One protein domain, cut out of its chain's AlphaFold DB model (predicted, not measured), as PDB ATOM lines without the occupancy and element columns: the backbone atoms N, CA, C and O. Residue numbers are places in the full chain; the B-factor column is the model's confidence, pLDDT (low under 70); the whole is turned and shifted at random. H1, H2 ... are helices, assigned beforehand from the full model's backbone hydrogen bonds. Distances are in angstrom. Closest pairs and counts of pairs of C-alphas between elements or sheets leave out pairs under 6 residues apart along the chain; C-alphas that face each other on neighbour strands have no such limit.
ATOM      1  N   SER A  65      56.287 -38.355 -16.428       73.19
ATOM      2  CA  SER A  65      55.397 -37.468 -15.671       73.19
ATOM      3  C   SER A  65      53.943 -37.540 -16.151       73.19
ATOM      4  O   SER A  65      53.018 -37.494 -15.341       73.19
ATOM      5  N   GLU A  66      53.744 -37.683 -17.459       77.50
ATOM      6  CA  GLU A  66      52.428 -37.750 -18.078       77.50
ATOM      7  C   GLU A  66      51.808 -39.136 -17.885       77.50
ATOM      8  O   GLU A  66      50.646 -39.240 -17.502       77.50
ATOM      9  N   LEU A  67      52.608 -40.198 -18.010       81.38
ATOM     10  CA  LEU A  67      52.198 -41.564 -17.703       81.38
ATOM     11  C   LEU A  67      51.781 -41.701 -16.231       81.38
ATOM     12  O   LEU A  67      50.708 -42.227 -15.950       81.38
ATOM     13  N   LYS A  68      52.547 -41.132 -15.287       84.56
ATOM     14  CA  LYS A  68      52.180 -41.099 -13.857       84.56
ATOM     15  C   LYS A  68      50.821 -40.435 -13.623       84.56
ATOM     16  O   LYS A  68      50.043 -40.918 -12.802       84.56
ATOM     17  N   LYS A  69      50.512 -39.335 -14.320       87.38
ATOM     18  CA  LYS A  69      49.197 -38.674 -14.213       87.38
ATOM     19  C   LYS A  69      48.080 -39.552 -14.766       87.38
ATOM     20  O   LYS A  69      47.038 -39.661 -14.126       87.38
ATOM     21  N   ARG A  70      48.301 -40.173 -15.928       89.38
ATOM     22  CA  ARG A  70      47.331 -41.071 -16.566       89.38
ATOM     23  C   ARG A  70      47.020 -42.283 -15.685       89.38
ATOM     24  O   ARG A  70      45.850 -42.551 -15.438       89.38
ATOM     25  N   ILE A  71      48.044 -42.914 -15.108       89.75
ATOM     26  CA  ILE A  71      47.902 -44.035 -14.166       89.75
ATOM     27  C   ILE A  71      47.123 -43.614 -12.909       89.75
ATOM     28  O   ILE A  71      46.147 -44.261 -12.547       89.75
ATOM     29  N   LYS A  72      47.473 -42.479 -12.283       92.06
ATOM     30  CA  LYS A  72      46.729 -41.954 -11.118       92.06
ATOM     31  C   LYS A  72      45.270 -41.623 -11.440       92.06
ATOM     32  O   LYS A  72      44.398 -41.756 -10.586       92.06
ATOM     33  N   ARG A  73      44.990 -41.164 -12.664       93.56
ATOM     34  CA  ARG A  73      43.621 -40.926 -13.129       93.56
ATOM     35  C   ARG A  73      42.846 -42.238 -13.251       93.56
ATOM     36  O   ARG A  73      41.698 -42.267 -12.818       93.56
ATOM     37  N   LEU A  74      43.451 -43.287 -13.814       92.38
ATOM     38  CA  LEU A  74      42.820 -44.608 -13.912       92.38
ATOM     39  C   LEU A  74      42.494 -45.189 -12.535       92.38
ATOM     40  O   LEU A  74      41.374 -45.637 -12.323       92.38
ATOM     41  N   ASP A  75      43.419 -45.088 -11.582       93.69
ATOM     42  CA  ASP A  75      43.216 -45.534 -10.197       93.69
ATOM     43  C   ASP A  75      42.035 -44.828  -9.512       93.69
ATOM     44  O   ASP A  75      41.159 -45.452  -8.908       93.69
ATOM     45  N   LYS A  76      41.938 -43.505  -9.697       92.38
ATOM     46  CA  LYS A  76      40.798 -42.725  -9.209       92.38
ATOM     47  C   LYS A  76      39.484 -43.151  -9.867       92.38
ATOM     48  O   LYS A  76      38.479 -43.288  -9.181       92.38
ATOM     49  N   ARG A  77      39.469 -43.353 -11.189       92.69
ATOM     50  CA  ARG A  77      38.262 -43.806 -11.902       92.69
ATOM     51  C   ARG A  77      37.815 -45.185 -11.421       92.69
ATOM     52  O   ARG A  77      36.626 -45.362 -11.179       92.69
ATOM     53  N   HIS A  78      38.758 -46.104 -11.232       91.44
ATOM     54  CA  HIS A  78      38.498 -47.425 -10.672       91.44
ATOM     55  C   HIS A  78      37.883 -47.329  -9.268       91.44
ATOM     56  O   HIS A  78      36.858 -47.948  -8.998       91.44
ATOM     57  N   SER A  79      38.462 -46.497  -8.397       91.31
ATOM     58  CA  SER A  79      37.953 -46.258  -7.037       91.31
ATOM     59  C   SER A  79      36.549 -45.641  -7.022       91.31
ATOM     60  O   SER A  79      35.743 -45.955  -6.152       91.31
ATOM     61  N   ASP A  80      36.234 -44.802  -8.014       93.19
ATOM     62  CA  ASP A  80      34.902 -44.221  -8.222       93.19
ATOM     63  C   ASP A  80      33.890 -45.221  -8.842       93.19
ATOM     64  O   ASP A  80      32.753 -44.837  -9.122       93.19
ATOM     65  N   GLY A  81      34.290 -46.466  -9.141       90.75
ATOM     66  CA  GLY A  81      33.454 -47.456  -9.835       90.75
ATOM     67  C   GLY A  81      33.172 -47.121 -11.307       90.75
ATOM     68  O   GLY A  81      32.199 -47.603 -11.885       90.75
ATOM     69  N   LYS A  82      33.989 -46.257 -11.923       91.94
ATOM     70  CA  LYS A  82      33.849 -45.827 -13.321       91.94
ATOM     71  C   LYS A  82      34.662 -46.718 -14.253       91.94
ATOM     72  O   LYS A  82      35.704 -47.248 -13.879       91.94
ATOM     73  N   SER A  83      34.237 -46.793 -15.514       88.75
ATOM     74  CA  SER A  83      34.998 -47.463 -16.573       88.75
ATOM     75  C   SER A  83      36.378 -46.831 -16.774       88.75
ATOM     76  O   SER A  83      36.526 -45.607 -16.671       88.75
ATOM     77  N   LEU A  84      37.373 -47.660 -17.086       89.25
ATOM     78  CA  LEU A  84      38.715 -47.228 -17.473       89.25
ATOM     79  C   LEU A  84      38.687 -46.731 -18.925       89.25
ATOM     80  O   LEU A  84      38.076 -47.358 -19.786       89.25
ATOM     81  N   ASP A  85      39.286 -45.569 -19.188       87.75
ATOM     82  CA  ASP A  85      39.185 -44.847 -20.467       87.75
ATOM     83  C   ASP A  85      40.552 -44.538 -21.110       87.75
ATOM     84  O   ASP A  85      40.647 -43.717 -22.022       87.75
ATOM     85  N   ASP A  86      41.620 -45.189 -20.644       88.00
ATOM     86  CA  ASP A  86      42.995 -44.973 -21.109       88.00
ATOM     87  C   ASP A  86      43.709 -46.310 -21.323       88.00
ATOM     88  O   ASP A  86      44.514 -46.749 -20.500       88.00
ATOM     89  N   ALA A  87      43.407 -46.950 -22.457       86.12
ATOM     90  CA  ALA A  87      43.943 -48.262 -22.823       86.12
ATOM     91  C   ALA A  87      45.480 -48.303 -22.835       86.12
ATOM     92  O   ALA A  87      46.074 -49.331 -22.527       86.12
ATOM     93  N   PHE A  88      46.139 -47.183 -23.155       82.12
ATOM     94  CA  PHE A  88      47.597 -47.100 -23.117       82.12
ATOM     95  C   PHE A  88      48.125 -47.207 -21.684       82.12
ATOM     96  O   PHE A  88      49.018 -48.002 -21.414       82.12
ATOM     97  N   ALA A  89      47.587 -46.419 -20.749       85.50
ATOM     98  CA  ALA A  89      48.027 -46.482 -19.358       85.50
ATOM     99  C   ALA A  89      47.651 -47.817 -18.693       85.50
ATOM    100  O   ALA A  89      48.425 -48.327 -17.886       85.50
ATOM    101  N   GLU A  90      46.509 -48.396 -19.064       86.69
ATOM    102  CA  GLU A  90      46.087 -49.725 -18.620       86.69
ATOM    103  C   GLU A  90      47.050 -50.823 -19.097       86.69
ATOM    104  O   GLU A  90      47.553 -51.590 -18.276       86.69
ATOM    105  N   ASP A  91      47.409 -50.836 -20.384       82.62
ATOM    106  CA  ASP A  91      48.407 -51.757 -20.948       82.62
ATOM    107  C   ASP A  91      49.766 -51.644 -20.235       82.62
ATOM    108  O   ASP A  91      50.392 -52.654 -19.914       82.62
ATOM    109  N   GLN A  92      50.205 -50.423 -19.904       81.38
ATOM    110  CA  GLN A  92      51.441 -50.213 -19.142       81.38
ATOM    111  C   GLN A  92      51.358 -50.746 -17.703       81.38
ATOM    112  O   GLN A  92      52.351 -51.269 -17.195       81.38
ATOM    113  N   ILE A  93      50.207 -50.638 -17.030       84.00
ATOM    114  CA  ILE A  93      50.008 -51.220 -15.689       84.00
ATOM    115  C   ILE A  93      50.078 -52.748 -15.769       84.00
ATOM    116  O   ILE A  93      50.756 -53.374 -14.954       84.00
ATOM    117  N   LEU A  94      49.423 -53.351 -16.763       84.62
ATOM    118  CA  LEU A  94      49.387 -54.805 -16.930       84.62
ATOM    119  C   LEU A  94      50.765 -55.377 -17.280       84.62
ATOM    120  O   LEU A  94      51.207 -56.325 -16.633       84.62
ATOM    121  N   LYS A  95      51.485 -54.770 -18.232       82.00
ATOM    122  CA  LYS A  95      52.836 -55.205 -18.634       82.00
ATOM    123  C   LYS A  95      53.847 -55.181 -17.491       82.00
ATOM    124  O   LYS A  95      54.688 -56.066 -17.405       82.00
ATOM    125  N   ASN A  96      53.751 -54.197 -16.599       79.50
ATOM    126  CA  ASN A  96      54.648 -54.081 -15.447       79.50
ATOM    127  C   ASN A  96      54.276 -55.008 -14.276       79.50
ATOM    128  O   ASN A  96      54.980 -55.022 -13.273       79.50
ATOM    129  N   ASN A  97      53.173 -55.757 -14.378       81.56
ATOM    130  CA  ASN A  97      52.684 -56.657 -13.333       81.56
ATOM    131  C   ASN A  97      52.330 -58.050 -13.893       81.56
ATOM    132  O   ASN A  97      51.470 -58.731 -13.332       81.56
ATOM    133  N   LEU A  98      52.967 -58.476 -14.993       78.88
ATOM    134  CA  LEU A  98      52.700 -59.775 -15.632       78.88
ATOM    135  C   LEU A  98      52.908 -60.956 -14.672       78.88
ATOM    136  O   LEU A  98      52.136 -61.908 -14.712       78.88
ATOM    137  N   ASP A  99      53.870 -60.845 -13.755       76.06
ATOM    138  CA  ASP A  99      54.177 -61.877 -12.754       76.06
ATOM    139  C   ASP A  99      53.277 -61.801 -11.501       76.06
ATOM    140  O   ASP A  99      53.357 -62.639 -10.606       76.06
ATOM    141  N   HIS A 100      52.394 -60.801 -11.425       75.81
ATOM    142  CA  HIS A 100      51.537 -60.514 -10.270       75.81
ATOM    143  C   HIS A 100      50.050 -60.574 -10.643       75.81
ATOM    144  O   HIS A 100      49.265 -59.686 -10.299       75.81
ATOM    145  N   ILE A 101      49.648 -61.627 -11.359       70.19
ATOM    146  CA  ILE A 101      48.297 -61.782 -11.931       70.19
ATOM    147  C   ILE A 101      47.205 -61.642 -10.859       70.19
ATOM    148  O   ILE A 101      46.210 -60.952 -11.096       70.19
ATOM    149  N   GLU A 102      47.427 -62.213  -9.677       78.25
ATOM    150  CA  GLU A 102      46.461 -62.266  -8.570       78.25
ATOM    151  C   GLU A 102      46.316 -60.948  -7.793       78.25
ATOM    152  O   GLU A 102      45.374 -60.793  -7.019       78.25
ATOM    153  N   THR A 103      47.212 -59.978  -8.001       82.69
ATOM    154  CA  THR A 103      47.143 -58.700  -7.276       82.69
ATOM    155  C   THR A 103      45.984 -57.837  -7.763       82.69
ATOM    156  O   THR A 103      45.621 -57.822  -8.951       82.69
ATOM    157  N   SER A 104      45.389 -57.102  -6.826       87.81
ATOM    158  CA  SER A 104      44.282 -56.196  -7.115       87.81
ATOM    159  C   SER A 104      44.728 -55.052  -8.034       87.81
ATOM    160  O   SER A 104      45.904 -54.689  -8.095       87.81
ATOM    161  N   PHE A 105      43.788 -54.450  -8.769       87.19
ATOM    162  CA  PHE A 105      44.106 -53.322  -9.652       87.19
ATOM    163  C   PHE A 105      44.804 -52.151  -8.920       87.19
ATOM    164  O   PHE A 105      45.815 -51.667  -9.436       87.19
ATOM    165  N   PRO A 106      44.375 -51.736  -7.707       89.75
ATOM    166  CA  PRO A 106      45.087 -50.711  -6.937       89.75
ATOM    167  C   PRO A 106      46.529 -51.098  -6.573       89.75
ATOM    168  O   PRO A 106      47.427 -50.259  -6.626       89.75
ATOM    169  N   GLU A 107      46.792 -52.368  -6.252       87.56
ATOM    170  CA  GLU A 107      48.153 -52.848  -5.967       87.56
ATOM    171  C   GLU A 107      49.031 -52.823  -7.221       87.56
ATOM    172  O   GLU A 107      50.160 -52.331  -7.173       87.56
ATOM    173  N   LYS A 108      48.492 -53.246  -8.372       87.56
ATOM    174  CA  LYS A 108      49.182 -53.160  -9.670       87.56
ATOM    175  C   LYS A 108      49.561 -51.718 -10.007       87.56
ATOM    176  O   LYS A 108      50.688 -51.461 -10.433       87.56
ATOM    177  N   VAL A 109      48.657 -50.767  -9.757       89.81
ATOM    178  CA  VAL A 109      48.918 -49.328  -9.902       89.81
ATOM    179  C   VAL A 109      50.061 -48.877  -8.995       89.81
ATOM    180  O   VAL A 109      50.975 -48.190  -9.462       89.81
ATOM    181  N   GLN A 110      50.025 -49.232  -7.709       89.44
ATOM    182  CA  GLN A 110      51.058 -48.824  -6.756       89.44
ATOM    183  C   GLN A 110      52.429 -49.383  -7.136       89.44
ATOM    184  O   GLN A 110      53.402 -48.627  -7.138       89.44
ATOM    185  N   ASN A 111      52.499 -50.651  -7.544       85.25
ATOM    186  CA  ASN A 111      53.723 -51.281  -8.033       85.25
ATOM    187  C   ASN A 111      54.272 -50.563  -9.267       85.25
ATOM    188  O   ASN A 111      55.447 -50.198  -9.297       85.25
ATOM    189  N   THR A 112      53.423 -50.264 -10.255       83.62
ATOM    190  CA  THR A 112      53.847 -49.523 -11.451       83.62
ATOM    191  C   THR A 112      54.322 -48.109 -11.102       83.62
ATOM    192  O   THR A 112      55.339 -47.653 -11.621       83.62
ATOM    193  N   LEU A 113      53.637 -47.394 -10.205       85.94
ATOM    194  CA  LEU A 113      54.061 -46.057  -9.772       85.94
ATOM    195  C   LEU A 113      55.376 -46.089  -8.989       85.94
ATOM    196  O   LEU A 113      56.194 -45.183  -9.163       85.94
ATOM    197  N   LYS A 114      55.576 -47.106  -8.146       85.44
ATOM    198  CA  LYS A 114      56.817 -47.344  -7.406       85.44
ATOM    199  C   LYS A 114      57.968 -47.602  -8.376       85.44
ATOM    200  O   LYS A 114      58.948 -46.867  -8.333       85.44
ATOM    201  N   LEU A 115      57.782 -48.499  -9.342       77.38
ATOM    202  CA  LEU A 115      58.759 -48.791 -10.392       77.38
ATOM    203  C   LEU A 115      59.098 -47.545 -11.230       77.38
ATOM    204  O   LEU A 115      60.264 -47.253 -11.466       77.38
ATOM    205  N   LEU A 116      58.104 -46.723 -11.586       73.62
ATOM    206  CA  LEU A 116      58.320 -45.441 -12.277       73.62
ATOM    207  C   LEU A 116      59.011 -44.365 -11.413       73.62
ATOM    208  O   LEU A 116      59.435 -43.332 -11.940       73.62
ATOM    209  N   ASN A 117      59.039 -44.516 -10.088       71.88
ATOM    210  CA  ASN A 117      59.749 -43.622  -9.170       71.88
ATOM    211  C   ASN A 117      61.157 -44.134  -8.844       71.88
ATOM    212  O   ASN A 117      62.046 -43.317  -8.643       71.88
ATOM    213  N   GLU A 118      61.352 -45.451  -8.795       67.44
ATOM    214  CA  GLU A 118      62.631 -46.101  -8.493       67.44
ATOM    215  C   GLU A 118      63.538 -46.160  -9.727       67.44
ATOM    216  O   GLU A 118      64.721 -45.845  -9.629       67.44
ATOM    217  N   ASN A 119      62.973 -46.397 -10.916       57.34
ATOM    218  CA  ASN A 119      63.690 -46.347 -12.194       57.34
ATOM    219  C   ASN A 119      63.902 -44.907 -12.697       57.34
ATOM    220  O   ASN A 119      63.746 -44.616 -13.881       57.34
TER     221      ASN A 119
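This is residues 65 to 119 of the 201 residues of an uncharacterized protein of Roseovarius sp. BRH_c41 (UniProt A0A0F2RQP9). Two helices, H1 and H3, lie side by side and run opposite ways as one layer, and the shorter H2 crosses over one face of this pair, reaching from H1 to H3. Two short links make the turns between the helices: residues 80 to 86 lead from H1 to H2, and residues 96 to 104 lead from H2 to H3. The printed part has 55 residues with three named helices, in the order H1, H2, H3, and no named strand; the class is all helix, with 38 of the 55 residues in the helices. It is compact, with a radius of gyration of the C-alphas of 10.4 A, and spans 28 by 27 by 16 A along its three main axes.

H1, the longest helix by residues, runs from Ser 65 to Ser 79 and is 21.4 A from first to last C-alpha. Its first C-alpha stands at (55.397, -37.468, -15.671) and its last at (37.953, -46.258, -7.037). H2 runs from Ala 87 to Lys 95, 12.0 A from first to last C-alpha, and begins at C-alpha 87 at (43.943, -48.262, -22.823). H3 runs from Phe 105 to Glu 118, 19.9 A from first to last C-alpha, and ends at C-alpha 118 at (62.631, -46.101, -8.493). Asn 119 follows it as the last printed residue.

H1 and H3 touch at a shallow tilt of 18 degrees and run opposite ways. Their closest C-alphas are those of Asp 75 and Pro 106, 6.4 A apart. H2 touches H1 and is about perpendicular to it, at 89 degrees. The closest C-alphas of these two are those of Ile 71 and Ala 89, 5.7 A apart. H2 and H3 also touch, about perpendicular at 81 degrees, and H3 does so with residues 108 to 112 alone. Here the closest C-alphas are those of Ile 93 and Thr 112, 6.0 A apart. The helix packing is mostly crossed, but only just: of these 3 pairs of helices, 1 is at a shallow tilt. In H1, H2 and H3 every backbone O i to N i+4 pair is within hydrogen-bond range.

The two C-alphas farthest apart are those of Gly 81 and Asn 119, at 30.3 A. The first and last printed C-alphas, of Ser 65 and Asn 119, are 12.6 A apart. The printed part has no cut. The links from H1 to H2, with 7 residues, and from H2 to H3, with 9 residues, are both short. The mean pLDDT of the printed part is 84.3, and residues 118 to 119 are under 70.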